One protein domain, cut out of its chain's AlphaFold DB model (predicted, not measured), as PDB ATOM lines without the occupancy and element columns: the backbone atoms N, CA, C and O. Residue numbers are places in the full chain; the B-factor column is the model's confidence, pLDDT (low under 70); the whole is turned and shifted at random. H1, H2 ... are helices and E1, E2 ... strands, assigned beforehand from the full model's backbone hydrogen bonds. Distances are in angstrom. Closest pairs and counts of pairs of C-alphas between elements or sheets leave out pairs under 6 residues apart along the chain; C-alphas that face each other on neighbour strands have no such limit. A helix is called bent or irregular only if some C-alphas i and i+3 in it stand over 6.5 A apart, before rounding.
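AT A GLANCE: This is residues 15 to 113 of the 113 residues of an uncharacterized protein of Chitinophaga arvensicola (UniProt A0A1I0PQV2). A narrow, twisted sheet of three strands, E1, E2 and E3, has one long kinked helix, H2, running slantwise over one face, while the opposite face has no named helix on it. Beyond one end of the sheet, H1 and the long link before it form a small head, which adds to the length of the model and leaves H1 well away from H2. The printed part has 99 residues, with two named helices and three named strands in the order E1, H1, E2, E3, H2. The sheet has the order E1, E2, E3 and is antiparallel throughout, and the class is mixed, helices and strands, in two layers, that is, a sheet with a helix on one face. The whole is loose, with a radius of gyration of the C-alphas of 16.4 A and spans of 56 by 25 by 20 A.

HOW THE PARTS SIT: The sheet is made of E1, residues 15 to 22, E2, residues 60 to 68, and E3, residues 71 to 80. E2 is the inner strand, and E1 and E3 are the edge strands. E1 and E2 are antiparallel, with 158 degrees between their directions; N 19 and O 63 are 2.9 A apart and N 67 and O 15 are 2.8 A apart, both within hydrogen-bond range. E2 and E3 form a hairpin, antiparallel at 163 degrees, with N 66 and O 73 at 2.8 A and N 71 and O 68 at 3.0 A, also within hydrogen-bond range. The sheet's C-alphas lie up to 5.8 A off their best plane. H2, residues 85 to 111, is on the sheet at a height over the sheet of 6.4 A. It lies over E1, E2 and E3, and on the local plane its line and that of E3 stand at 36 degrees, slantwise to the strands. Its closest C-alphas to E3 are those of Ala 100 and Thr 75, 5.2 A apart. Its closest to E2 are those of Ala 100 and Ala 66, 5.4 A apart. Toward E1 there is one pair of C-alphas within 8 A, those of Lys 97 and Phe 16 at 7.1 A. H2 has a kink of 65 degrees near residue 92 and is irregular, with C-alphas 91 and 94 at 7.9 A. H1, residues 37 to 52, is not on the sheet, with 2 pairs of C-alphas within 10 A of it, and is apart from E3 and from H2. In H1 every O i to N i+4 pair is within hydrogen-bond range, and in H2 19 of 23 are.

IN THESE COORDINATES: E1 begins at C-alpha 15, (36.663, 34.556, -37.753), and measures 23.0 A from first to last C-alpha. E2 measures 25.9 A, and E3, the longest strand with 10 residues, 26.5 A. H1 begins at C-alpha 37, (1.516, 49.145, -59.747), and measures 22.3 A. H2, the longest helix with 27 residues, measures 34.0 A and ends at C-alpha 111, (45.779, 24.830, -51.749).

THE WHOLE: The outline is a rod, and its two farthest C-alphas, those of Gln 38 in H1 and Lys 113, are 56.8 A apart. The centre of H1 is the farthest of the element centres from the mean of the C-alphas, at 19.0 A, and that of E3 the nearest, at 6.9 A. The link from E1 to H1, residues 23 to 36, is long and has no named element. The link from H1 to E2 is short, and those from E2 to E3 and from E3 to H2 are tight. The printed part has no cut and ends at the chain's last residue. The mean pLDDT of the printed part is 96.6, and one residue, Lys 113, is under 70.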
ATOM      1  N   ASN A  15      37.168  33.209 -37.985       98.62
ATOM      2  CA  ASN A  15      36.663  34.556 -37.753       98.62
ATOM      3  C   ASN A  15      35.590  34.877 -38.794       98.62
ATOM      4  O   ASN A  15      35.859  34.800 -39.992       98.62
ATOM      5  N   PHE A  16      34.402  35.272 -38.337       98.62
ATOM      6  CA  PHE A  16      33.319  35.718 -39.211       98.62
ATOM      7  C   PHE A  16      33.093  37.219 -39.070       98.62
ATOM      8  O   PHE A  16      33.016  37.735 -37.952       98.62
ATOM      9  N   SER A  17      32.929  37.902 -40.197       98.50
ATOM     10  CA  SER A  17      32.492  39.297 -40.249       98.50
ATOM     11  C   SER A  17      31.258  39.445 -41.126       98.50
ATOM     12  O   SER A  17      31.073  38.700 -42.085       98.50
ATOM     13  N   PHE A  18      30.429  40.425 -40.786       98.56
ATOM     14  CA  PHE A  18      29.256  40.823 -41.551       98.56
ATOM     15  C   PHE A  18      29.425  42.270 -41.999       98.56
ATOM     16  O   PHE A  18      29.808  43.114 -41.187       98.56
ATOM     17  N   GLU A  19      29.109  42.544 -43.257       98.38
ATOM     18  CA  GLU A  19      29.072  43.888 -43.819       98.38
ATOM     19  C   GLU A  19      27.792  44.057 -44.652       98.38
ATOM     20  O   GLU A  19      27.565  43.277 -45.582       98.38
ATOM     21  N   PRO A  20      26.940  45.052 -44.348       98.38
ATOM     22  CA  PRO A  20      25.890  45.455 -45.264       98.38
ATOM     23  C   PRO A  20      26.490  46.324 -46.374       98.38
ATOM     24  O   PRO A  20      27.156  47.325 -46.104       98.38
ATOM     25  N   GLN A  21      26.238  45.964 -47.627       98.19
ATOM     26  CA  GLN A  21      26.683  46.718 -48.796       98.19
ATOM     27  C   GLN A  21      25.478  47.305 -49.526       98.19
ATOM     28  O   GLN A  21      24.404  46.705 -49.542       98.19
ATOM     29  N   TYR A  22      25.638  48.479 -50.141       96.38
ATOM     30  CA  TYR A  22      24.579  49.032 -50.984       96.38
ATOM     31  C   TYR A  22      24.256  48.057 -52.112       96.38
ATOM     32  O   TYR A  22      25.151  47.561 -52.791       96.38
ATOM     33  N   GLU A  23      22.970  47.787 -52.285       96.19
ATOM     34  CA  GLU A  23      22.497  46.864 -53.304       96.19
ATOM     35  C   GLU A  23      22.595  47.487 -54.704       96.19
ATOM     36  O   GLU A  23      22.257  48.656 -54.911       96.19
ATOM     37  N   GLU A  24      23.036  46.686 -55.674       94.62
ATOM     38  CA  GLU A  24      23.102  47.068 -57.086       94.62
ATOM     39  C   GLU A  24      21.787  46.772 -57.816       94.62
ATOM     40  O   GLU A  24      21.456  47.433 -58.806       94.62
ATOM     41  N   ILE A  25      21.008  45.799 -57.325       95.00
ATOM     42  CA  ILE A  25      19.659  45.531 -57.824       95.00
ATOM     43  C   ILE A  25      18.797  46.787 -57.603       95.00
ATOM     44  O   ILE A  25      18.645  47.244 -56.469       95.00
ATOM     45  N   PRO A  26      18.174  47.357 -58.651       95.12
ATOM     46  CA  PRO A  26      17.317  48.522 -58.484       95.12
ATOM     47  C   PRO A  26      16.112  48.202 -57.599       95.12
ATOM     48  O   PRO A  26      15.414  47.229 -57.851       95.12
ATOM     49  N   ILE A  27      15.783  49.067 -56.640       96.12
ATOM     50  CA  ILE A  27      14.564  48.932 -55.814       96.12
ATOM     51  C   ILE A  27      13.319  48.865 -56.707       96.12
ATOM     52  O   ILE A  27      12.439  48.020 -56.525       96.12
ATOM     53  N   ARG A  28      13.285  49.739 -57.721       94.25
ATOM     54  CA  ARG A  28      12.180  49.843 -58.667       94.25
ATOM     55  C   ARG A  28      12.031  48.564 -59.485       94.25
ATOM     56  O   ARG A  28      12.924  48.209 -60.251       94.25
ATOM     57  N   GLY A  29      10.872  47.932 -59.360       93.56
ATOM     58  CA  GLY A  29      10.519  46.682 -60.017       93.56
ATOM     59  C   GLY A  29      11.028  45.420 -59.318       93.56
ATOM     60  O   GLY A  29      10.685  44.342 -59.790       93.56
ATOM     61  N   ASN A  30      11.797  45.523 -58.223       94.94
ATOM     62  CA  ASN A  30      12.359  44.349 -57.536       94.94
ATOM     63  C   ASN A  30      11.967  44.228 -56.060       94.94
ATOM     64  O   ASN A  30      11.943  43.110 -55.562       94.94
ATOM     65  N   TYR A  31      11.651  45.326 -55.361       92.81
ATOM     66  CA  TYR A  31      11.428  45.272 -53.910       92.81
ATOM     67  C   TYR A  31      10.268  44.349 -53.498       92.81
ATOM     68  O   TYR A  31      10.451  43.427 -52.710       92.81
ATOM     69  N   MET A  32       9.071  44.599 -54.037       92.62
ATOM     70  CA  MET A  32       7.867  43.819 -53.721       92.62
ATOM     71  C   MET A  32       7.332  43.063 -54.939       92.62
ATOM     72  O   MET A  32       6.866  41.935 -54.802       92.62
ATOM     73  N   ALA A  33       7.412  43.692 -56.121       92.12
ATOM     74  CA  ALA A  33       7.068  43.120 -57.423       92.12
ATOM     75  C   ALA A  33       5.746  42.323 -57.428       92.12
ATOM     76  O   ALA A  33       5.641  41.258 -58.038       92.12
ATOM     77  N   THR A  34       4.718  42.838 -56.748       94.31
ATOM     78  CA  THR A  34       3.418  42.158 -56.627       94.31
ATOM     79  C   THR A  34       2.644  42.142 -57.941       94.31
ATOM     80  O   THR A  34       1.722  41.344 -58.110       94.31
ATOM     81  N   GLY A  35       2.990  43.046 -58.865       93.50
ATOM     82  CA  GLY A  35       2.252  43.294 -60.100       93.50
ATOM     83  C   GLY A  35       1.111  44.299 -59.924       93.50
ATOM     84  O   GLY A  35       0.409  44.600 -60.890       93.50
ATOM     85  N   ILE A  36       0.923  44.844 -58.718       96.06
ATOM     86  CA  ILE A  36      -0.044  45.904 -58.434       96.06
ATOM     87  C   ILE A  36       0.714  47.229 -58.387       96.06
ATOM     88  O   ILE A  36       1.280  47.610 -57.367       96.06
ATOM     89  N   GLU A  37       0.674  47.962 -59.503       95.12
ATOM     90  CA  GLU A  37       1.516  49.145 -59.747       95.12
ATOM     91  C   GLU A  37       1.460  50.198 -58.628       95.12
ATOM     92  O   GLU A  37       2.459  50.849 -58.325       95.12
ATOM     93  N   GLN A  38       0.291  50.414 -58.021       96.31
ATOM     94  CA  GLN A  38       0.166  51.370 -56.923       96.31
ATOM     95  C   GLN A  38       0.870  50.878 -55.651       96.31
ATOM     96  O   GLN A  38       1.639  51.635 -55.066       96.31
ATOM     97  N   LEU A  39       0.648  49.620 -55.260       96.06
ATOM     98  CA  LEU A  39       1.259  49.040 -54.064       96.06
ATOM     99  C   LEU A  39       2.779  48.944 -54.215       96.06
ATOM    100  O   LEU A  39       3.507  49.313 -53.298       96.06
ATOM    101  N   ASP A  40       3.254  48.521 -55.388       96.06
ATOM    102  CA  ASP A  40       4.685  48.429 -55.684       96.06
ATOM    103  C   ASP A  40       5.348  49.814 -55.590       96.06
ATOM    104  O   ASP A  40       6.338  49.975 -54.878       96.06
ATOM    105  N   ARG A  41       4.753  50.854 -56.196       95.69
ATOM    106  CA  ARG A  41       5.280  52.230 -56.111       95.69
ATOM    107  C   ARG A  41       5.304  52.784 -54.690       95.69
ATOM    108  O   ARG A  41       6.259  53.467 -54.322       95.69
ATOM    109  N   GLU A  42       4.256  52.547 -53.905       97.00
ATOM    110  CA  GLU A  42       4.180  53.026 -52.520       97.00
ATOM    111  C   GLU A  42       5.247  52.358 -51.638       97.00
ATOM    112  O   GLU A  42       5.908  53.042 -50.851       97.00
ATOM    113  N   ALA A  43       5.460  51.053 -51.825       96.88
ATOM    114  CA  ALA A  43       6.468  50.271 -51.119       96.88
ATOM    115  C   ALA A  43       7.900  50.695 -51.499       96.88
ATOM    116  O   ALA A  43       8.710  50.999 -50.623       96.88
ATOM    117  N   GLU A  44       8.194  50.810 -52.795       97.69
ATOM    118  CA  GLU A  44       9.488  51.285 -53.306       97.69
ATOM    119  C   GLU A  44       9.822  52.693 -52.792       97.69
ATOM    120  O   GLU A  44      10.943  52.960 -52.357       97.69
ATOM    121  N   ALA A  45       8.839  53.600 -52.793       97.12
ATOM    122  CA  ALA A  45       9.025  54.952 -52.285       97.12
ATOM    123  C   ALA A  45       9.291  54.979 -50.771       97.12
ATOM    124  O   ALA A  45       9.984  55.877 -50.295       97.12
ATOM    125  N   ALA A  46       8.738  54.036 -50.002       96.94
ATOM    126  CA  ALA A  46       9.028  53.918 -48.576       96.94
ATOM    127  C   ALA A  46      10.478  53.483 -48.327       96.94
ATOM    128  O   ALA A  46      11.165  54.125 -47.538       96.94
ATOM    129  N   VAL A  47      10.957  52.476 -49.058       97.38
ATOM    130  CA  VAL A  47      12.346  51.997 -48.978       97.38
ATOM    131  C   VAL A  47      13.344  53.088 -49.360       97.38
ATOM    132  O   VAL A  47      14.326  53.304 -48.654       97.38
ATOM    133  N   LEU A  48      13.075  53.828 -50.439       96.62
ATOM    134  CA  LEU A  48      13.934  54.937 -50.864       96.62
ATOM    135  C   LEU A  48      14.086  56.001 -49.770       96.62
ATOM    136  O   LEU A  48      15.199  56.447 -49.511       96.62
ATOM    137  N   ARG A  49      12.994  56.361 -49.080       97.50
ATOM    138  CA  ARG A  49      13.049  57.318 -47.961       97.50
ATOM    139  C   ARG A  49      13.886  56.802 -46.792       97.50
ATOM    140  O   ARG A  49      14.603  57.579 -46.174       97.50
ATOM    141  N   GLU A  50      13.802  55.512 -46.480       97.88
ATOM    142  CA  GLU A  50      14.622  54.906 -45.424       97.88
ATOM    143  C   GLU A  50      16.117  54.968 -45.769       97.88
ATOM    144  O   GLU A  50      16.927  55.381 -44.936       97.88
ATOM    145  N   LEU A  51      16.482  54.656 -47.016       96.62
ATOM    146  CA  LEU A  51      17.865  54.761 -47.492       96.62
ATOM    147  C   LEU A  51      18.379  56.205 -47.470       96.62
ATOM    148  O   LEU A  51      19.504  56.445 -47.033       96.62
ATOM    149  N   GLU A  52      17.558  57.170 -47.891       96.69
ATOM    150  CA  GLU A  52      17.873  58.607 -47.815       96.69
ATOM    151  C   GLU A  52      18.107  59.073 -46.368       96.69
ATOM    152  O   GLU A  52      18.926  59.961 -46.129       96.69
ATOM    153  N   ASN A  53      17.449  58.435 -45.395       96.94
ATOM    154  CA  ASN A  53      17.649  58.668 -43.962       96.94
ATOM    155  C   ASN A  53      18.847  57.895 -43.372       96.94
ATOM    156  O   ASN A  53      19.101  57.984 -42.170       96.94
ATOM    157  N   GLY A  54      19.595  57.153 -44.195       96.81
ATOM    158  CA  GLY A  54      20.790  56.411 -43.789       96.81
ATOM    159  C   GLY A  54      20.529  54.989 -43.292       96.81
ATOM    160  O   GLY A  54      21.456  54.344 -42.801       96.81
ATOM    161  N   ASN A  55      19.304  54.472 -43.424       97.50
ATOM    162  CA  ASN A  55      19.000  53.083 -43.095       97.50
ATOM    163  C   ASN A  55      19.371  52.157 -44.264       97.50
ATOM    164  O   ASN A  55      18.532  51.838 -45.103       97.50
ATOM    165  N   ILE A  56      20.631  51.708 -44.308       97.88
ATOM    166  CA  ILE A  56      21.114  50.780 -45.346       97.88
ATOM    167  C   ILE A  56      20.304  49.474 -45.386       97.88
ATOM    168  O   ILE A  56      20.081  48.932 -46.461       97.88
ATOM    169  N   TYR A  57      19.789  49.004 -44.246       98.25
ATOM    170  CA  TYR A  57      19.076  47.728 -44.148       98.25
ATOM    171  C   TYR A  57      17.735  47.706 -44.886       98.25
ATOM    172  O   TYR A  57      17.216  46.623 -45.142       98.25
ATOM    173  N   ALA A  58      17.208  48.869 -45.283       98.00
ATOM    174  CA  ALA A  58      15.994  48.958 -46.085       98.00
ATOM    175  C   ALA A  58      16.148  48.336 -47.485       98.00
ATOM    176  O   ALA A  58      15.160  47.888 -48.059       98.00
ATOM    177  N   TRP A  59      17.368  48.302 -48.038       98.12
ATOM    178  CA  TRP A  59      17.689  47.585 -49.275       98.12
ATOM    179  C   TRP A  59      19.205  47.420 -49.415       98.12
ATOM    180  O   TRP A  59      19.916  48.382 -49.717       98.12
ATOM    181  N   PHE A  60      19.708  46.210 -49.184       98.50
ATOM    182  CA  PHE A  60      21.147  45.947 -49.166       98.50
ATOM    183  C   PHE A  60      21.505  44.546 -49.660       98.50
ATOM    184  O   PHE A  60      20.676  43.634 -49.679       98.50
ATOM    185  N   CYS A  61      22.778  44.385 -50.005       98.56
ATOM    186  CA  CYS A  61      23.414  43.095 -50.200       98.56
ATOM    187  C   CYS A  61      24.198  42.741 -48.933       98.56
ATOM    188  O   CYS A  61      25.085  43.481 -48.501       98.56
ATOM    189  N   ALA A  62      23.852  41.626 -48.300       98.62
ATOM    190  CA  ALA A  62      24.580  41.115 -47.152       98.62
ATOM    191  C   ALA A  62      25.866  40.426 -47.608       98.62
ATOM    192  O   ALA A  62      25.803  39.525 -48.441       98.62
ATOM    193  N   ALA A  63      27.003  40.775 -47.009       98.69
ATOM    194  CA  ALA A  63      28.260  40.056 -47.176       98.69
ATOM    195  C   ALA A  63      28.670  39.402 -45.849       98.69
ATOM    196  O   ALA A  63      28.786  40.075 -44.820       98.69
ATOM    197  N   VAL A  64      28.894  38.086 -45.863       98.81
ATOM    198  CA  VAL A  64      29.453  37.340 -44.725       98.81
ATOM    199  C   VAL A  64      30.777  36.732 -45.141       98.81
ATOM    200  O   VAL A  64      30.826  35.880 -46.025       98.81
ATOM    201  N   THR A  65      31.852  37.156 -44.483       98.88
ATOM    202  CA  THR A  65      33.209  36.679 -44.759       98.88
ATOM    203  C   THR A  65      33.652  35.708 -43.673       98.88
ATOM    204  O   THR A  65      33.594  36.038 -42.489       98.88
ATOM    205  N   ALA A  66      34.134  34.538 -44.084       98.81
ATOM    206  CA  ALA A  66      34.840  33.579 -43.247       98.81
ATOM    207  C   ALA A  66      36.351  33.739 -43.465       98.81
ATOM    208  O   ALA A  66      36.828  33.651 -44.596       98.81
ATOM    209  N   GLU A  67      37.112  33.960 -42.393       98.56
ATOM    210  CA  GLU A  67      38.562  34.145 -42.444       98.56
ATOM    211  C   GLU A  67      39.302  33.174 -41.518       98.56
ATOM    212  O   GLU A  67      39.061  33.121 -40.307       98.56
ATOM    213  N   TRP A  68      40.290  32.465 -42.072       97.94
ATOM    214  CA  TRP A  68      41.225  31.657 -41.295       97.94
ATOM    215  C   TRP A  68      42.648  31.740 -41.845       97.94
ATOM    216  O   TRP A  68      42.906  31.445 -43.010       97.94
ATOM    217  N   ARG A  69      43.598  32.133 -40.982       95.00
ATOM    218  CA  ARG A  69      45.029  32.293 -41.318       95.00
ATOM    219  C   ARG A  69      45.273  33.112 -42.599       95.00
ATOM    220  O   ARG A  69      46.162  32.792 -43.383       95.00
ATOM    221  N   GLY A  70      44.487  34.172 -42.794       95.38
ATOM    222  CA  GLY A  70      44.590  35.081 -43.940       95.38
ATOM    223  C   GLY A  70      43.915  34.590 -45.225       95.38
ATOM    224  O   GLY A  70      43.879  35.341 -46.196       95.38
ATOM    225  N   ILE A  71      43.361  33.373 -45.246       97.25
ATOM    226  CA  ILE A  71      42.495  32.895 -46.330       97.25
ATOM    227  C   ILE A  71      41.076  33.361 -46.021       97.25
ATOM    228  O   ILE A  71      40.623  33.219 -44.883       97.25
ATOM    229  N   LYS A  72      40.401  33.931 -47.020       98.31
ATOM    230  CA  LYS A  72      39.072  34.526 -46.888       98.31
ATOM    231  C   LYS A  72      38.161  34.014 -47.984       98.31
ATOM    232  O   LYS A  72      38.572  34.000 -49.136       98.31
ATOM    233  N   GLU A  73      36.930  33.699 -47.620       98.62
ATOM    234  CA  GLU A  73      35.835  33.473 -48.561       98.62
ATOM    235  C   GLU A  73      34.621  34.272 -48.107       98.62
ATOM    236  O   GLU A  73      34.423  34.473 -46.908       98.62
ATOM    237  N   THR A  74      33.850  34.792 -49.060       98.69
ATOM    238  CA  THR A  74      32.693  35.649 -48.775       98.69
ATOM    239  C   THR A  74      31.471  35.159 -49.525       98.69
ATOM    240  O   THR A  74      31.502  35.037 -50.748       98.69
ATOM    241  N   THR A  75      30.391  34.943 -48.784       98.56
ATOM    242  CA  THR A  75      29.065  34.652 -49.326       98.56
ATOM    243  C   THR A  75      28.240  35.932 -49.348       98.56
ATOM    244  O   THR A  75      28.299  36.731 -48.409       98.56
ATOM    245  N   TYR A  76      27.451  36.102 -50.409       98.38
ATOM    246  CA  TYR A  76      26.616  37.278 -50.630       98.38
ATOM    247  C   TYR A  76      25.138  36.897 -50.708       98.38
ATOM    248  O   TYR A  76      24.791  35.882 -51.311       98.38
ATOM    249  N   LEU A  77      24.269  37.734 -50.144       98.19
ATOM    250  CA  LEU A  77      22.818  37.623 -50.289       98.19
ATOM    251  C   LEU A  77      22.235  38.995 -50.640       98.19
ATOM    252  O   LEU A  77      22.152  39.880 -49.789       98.19
ATOM    253  N   GLY A  78      21.858  39.155 -51.906       97.50
ATOM    254  CA  GLY A  78      21.256  40.381 -52.427       97.50
ATOM    255  C   GLY A  78      19.745  40.462 -52.210       97.50
ATOM    256  O   GLY A  78      19.091  39.470 -51.885       97.50
ATOM    257  N   GLY A  79      19.190  41.653 -52.419       96.31
ATOM    258  CA  GLY A  79      17.763  41.943 -52.291       96.31
ATOM    259  C   GLY A  79      17.247  41.842 -50.855       96.31
ATOM    260  O   GLY A  79      16.070  41.548 -50.640       96.31
ATOM    261  N   CYS A  80      18.119  42.049 -49.864       97.31
ATOM    262  CA  CYS A  80      17.732  42.012 -48.461       97.31
ATOM    263  C   CYS A  80      17.030  43.313 -48.062       97.31
ATOM    264  O   CYS A  80      17.510  44.404 -48.366       97.31
ATOM    265  N   SER A  81      15.937  43.191 -47.306       97.69
ATOM    266  CA  SER A  81      15.247  44.325 -46.691       97.69
ATOM    267  C   SER A  81      14.766  43.975 -45.290       97.69
ATOM    268  O   SER A  81      13.884  43.136 -45.113       97.69
ATOM    269  N   TYR A  82      15.331  44.661 -44.303       97.81
ATOM    270  CA  TYR A  82      15.101  44.449 -42.880       97.81
ATOM    271  C   TYR A  82      15.033  45.793 -42.153       97.81
ATOM    272  O   TYR A  82      15.461  46.822 -42.672       97.81
ATOM    273  N   HIS A  83      14.495  45.794 -40.932       96.69
ATOM    274  CA  HIS A  83      14.487  47.008 -40.116       96.69
ATOM    275  C   HIS A  83      15.902  47.400 -39.676       96.69
ATOM    276  O   HIS A  83      16.253  48.578 -39.699       96.69
ATOM    277  N   ASP A  84      16.705  46.408 -39.284       97.56
ATOM    278  CA  ASP A  84      18.071  46.578 -38.809       97.56
ATOM    279  C   ASP A  84      18.918  45.302 -39.009       97.56
ATOM    280  O   ASP A  84      18.449  44.261 -39.484       97.56
ATOM    281  N   GLU A  85      20.188  45.378 -38.607       98.00
ATOM    282  CA  GLU A  85      21.134  44.258 -38.633       98.00
ATOM    283  C   GLU A  85      20.654  43.040 -37.837       98.00
ATOM    284  O   GLU A  85      20.912  41.896 -38.209       98.00
ATOM    285  N   LYS A  86      20.000  43.274 -36.697       98.00
ATOM    286  CA  LYS A  86      19.608  42.216 -35.766       98.00
ATOM    287  C   LYS A  86      18.485  41.378 -36.361       98.00
ATOM    288  O   LYS A  86      18.490  40.158 -36.188       98.00
ATOM    289  N   ASP A  87      17.552  42.021 -37.053       97.75
ATOM    290  CA  ASP A  87      16.484  41.351 -37.779       97.75
ATOM    291  C   ASP A  87      17.036  40.484 -38.905       97.75
ATOM    292  O   ASP A  87      16.698  39.304 -38.965       97.75
ATOM    293  N   PHE A  88      17.967  41.007 -39.706       98.12
ATOM    294  CA  PHE A  88      18.652  40.205 -40.720       98.12
ATOM    295  C   PHE A  88      19.396  39.010 -40.104       98.12
ATOM    296  O   PHE A  88      19.274  37.867 -40.559       98.12
ATOM    297  N   LYS A  89      20.173  39.258 -39.040       97.88
ATOM    298  CA  LYS A  89      21.028  38.229 -38.439       97.88
ATOM    299  C   LYS A  89      20.251  37.083 -37.808       97.88
ATOM    300  O   LYS A  89      20.760  35.967 -37.773       97.88
ATOM    301  N   ARG A  90      19.034  37.336 -37.334       97.75
ATOM    302  CA  ARG A  90      18.147  36.293 -36.815       97.75
ATOM    303  C   ARG A  90      17.721  35.297 -37.899       97.75
ATOM    304  O   ARG A  90      17.513  34.132 -37.574       97.75
ATOM    305  N   ASP A  91      17.605  35.750 -39.144       96.81
ATOM    306  CA  ASP A  91      16.962  34.978 -40.206       96.81
ATOM    307  C   ASP A  91      17.983  34.257 -41.106       96.81
ATOM    308  O   ASP A  91      17.799  33.080 -41.413       96.81
ATOM    309  N   HIS A  92      19.080  34.924 -41.498       97.25
ATOM    310  CA  HIS A  92      20.003  34.386 -42.515       97.25
ATOM    311  C   HIS A  92      21.453  34.202 -42.072       97.25
ATOM    312  O   HIS A  92      22.170  33.397 -42.673       97.25
ATOM    313  N   TYR A  93      21.912  34.903 -41.035       97.81
ATOM    314  CA  TYR A  93      23.349  34.998 -40.753       97.81
ATOM    315  C   TYR A  93      24.014  33.653 -40.456       97.81
ATOM    316  O   TYR A  93      25.084  33.386 -40.997       97.81
ATOM    317  N   ASP A  94      23.378  32.776 -39.676       98.12
ATOM    318  CA  ASP A  94      23.947  31.454 -39.387       98.12
ATOM    319  C   ASP A  94      24.071  30.595 -40.654       98.12
ATOM    320  O   ASP A  94      25.111  29.981 -40.885       98.12
ATOM    321  N   SER A  95      23.067  30.632 -41.536       98.19
ATOM    322  CA  SER A  95      23.120  29.903 -42.810       98.19
ATOM    323  C   SER A  95      24.211  30.432 -43.750       98.19
ATOM    324  O   SER A  95      24.916  29.647 -44.382       98.19
ATOM    325  N   MET A  96      24.419  31.752 -43.784       98.56
ATOM    326  CA  MET A  96      25.491  32.361 -44.573       98.56
ATOM    327  C   MET A  96      26.876  32.077 -43.988       98.56
ATOM    328  O   MET A  96      27.830  31.902 -44.742       98.56
ATOM    329  N   LYS A  97      27.012  31.986 -42.656       98.69
ATOM    330  CA  LYS A  97      28.262  31.532 -42.027       98.69
ATOM    331  C   LYS A  97      28.598  30.100 -42.435       98.69
ATOM    332  O   LYS A  97      29.759  29.821 -42.722       98.69
ATOM    333  N   ASP A  98      27.609  29.208 -42.465       98.56
ATOM    334  CA  ASP A  98      27.810  27.824 -42.901       98.56
ATOM    335  C   ASP A  98      28.282  27.745 -44.357       98.56
ATOM    336  O   ASP A  98      29.125  26.910 -44.690       98.56
ATOM    337  N   GLU A  99      27.738  28.591 -45.232       98.62
ATOM    338  CA  GLU A  99      28.134  28.670 -46.640       98.62
ATOM    339  C   GLU A  99      29.560  29.213 -46.795       98.62
ATOM    340  O   GLU A  99      30.421  28.504 -47.319       98.62
ATOM    341  N   ALA A 100      29.853  30.376 -46.209       98.69
ATOM    342  CA  ALA A 100      31.187  30.974 -46.251       98.69
ATOM    343  C   ALA A 100      32.253  30.042 -45.642       98.69
ATOM    344  O   ALA A 100      33.379  29.955 -46.133       98.69
ATOM    345  N   TYR A 101      31.901  29.292 -44.592       98.75
ATOM    346  CA  TYR A 101      32.767  28.267 -44.010       98.75
ATOM    347  C   TYR A 101      33.037  27.107 -44.976       98.75
ATOM    348  O   TYR A 101      34.185  26.688 -45.123       98.75
ATOM    349  N   LYS A 102      32.008  26.576 -45.650       98.56
ATOM    350  CA  LYS A 102      32.181  25.491 -46.633       98.56
ATOM    351  C   LYS A 102      33.108  25.915 -47.765       98.56
ATOM    352  O   LYS A 102      33.997  25.135 -48.124       98.56
ATOM    353  N   ASP A 103      32.938  27.133 -48.261       98.50
ATOM    354  CA  ASP A 103      33.782  27.695 -49.311       98.50
ATOM    355  C   ASP A 103      35.222  27.858 -48.817       98.50
ATOM    356  O   ASP A 103      36.155  27.370 -49.460       98.50
ATOM    357  N   LEU A 104      35.417  28.400 -47.609       98.38
ATOM    358  CA  LEU A 104      36.738  28.526 -46.987       98.38
ATOM    359  C   LEU A 104      37.453  27.170 -46.882       98.38
ATOM    360  O   LEU A 104      38.625  27.038 -47.247       98.38
ATOM    361  N   ILE A 105      36.750  26.132 -46.420       97.88
ATOM    362  CA  ILE A 105      37.294  24.773 -46.326       97.88
ATOM    363  C   ILE A 105      37.631  24.208 -47.710       97.88
ATOM    364  O   ILE A 105      38.656  23.531 -47.860       97.88
ATOM    365  N   ALA A 106      36.799  24.456 -48.723       96.81
ATOM    366  CA  ALA A 106      37.066  24.031 -50.094       96.81
ATOM    367  C   ALA A 106      38.339  24.694 -50.647       96.81
ATOM    368  O   ALA A 106      39.202  23.997 -51.194       96.81
ATOM    369  N   THR A 107      38.509  25.997 -50.414       96.56
ATOM    370  CA  THR A 107      39.708  26.750 -50.797       96.56
ATOM    371  C   THR A 107      40.952  26.212 -50.097       96.56
ATOM    372  O   THR A 107      41.920  25.862 -50.776       96.56
ATOM    373  N   ILE A 108      40.925  26.011 -48.772       95.38
ATOM    374  CA  ILE A 108      42.060  25.433 -48.024       95.38
ATOM    375  C   ILE A 108      42.444  24.054 -48.581       95.38
ATOM    376  O   ILE A 108      43.624  23.778 -48.812       95.38
ATOM    377  N   LYS A 109      41.458  23.189 -48.854       94.12
ATOM    378  CA  LYS A 109      41.696  21.864 -49.453       94.12
ATOM    379  C   LYS A 109      42.314  21.947 -50.845       94.12
ATOM    380  O   LYS A 109      43.069  21.054 -51.215       94.12
ATOM    381  N   SER A 110      41.972  22.966 -51.632       93.31
ATOM    382  CA  SER A 110      42.531  23.146 -52.974       93.31
ATOM    383  C   SER A 110      44.007  23.554 -52.943       93.31
ATOM    384  O   SER A 110      44.769  23.091 -53.786       93.31
ATOM    385  N   LEU A 111      44.410  24.341 -51.938       90.25
ATOM    386  CA  LEU A 111      45.779  24.830 -51.749       90.25
ATOM    387  C   LEU A 111      46.724  23.780 -51.148       90.25
ATOM    388  O   LEU A 111      47.937  23.901 -51.282       90.25
ATOM    389  N   ALA A 112      46.182  22.767 -50.469       82.31
ATOM    390  CA  ALA A 112      46.951  21.679 -49.861       82.31
ATOM    391  C   ALA A 112      47.284  20.522 -50.831       82.31
ATOM    392  O   ALA A 112      47.850  19.513 -50.402       82.31
ATOM    393  N   LYS A 113      46.886  20.634 -52.104       66.88
ATOM    394  CA  LYS A 113      47.202  19.670 -53.170       66.88
ATOM    395  C   LYS A 113      48.576  19.950 -53.768       66.88
ATOM    396  O   LYS A 113      49.280  18.955 -54.046       66.88
TER     397      LYS A 113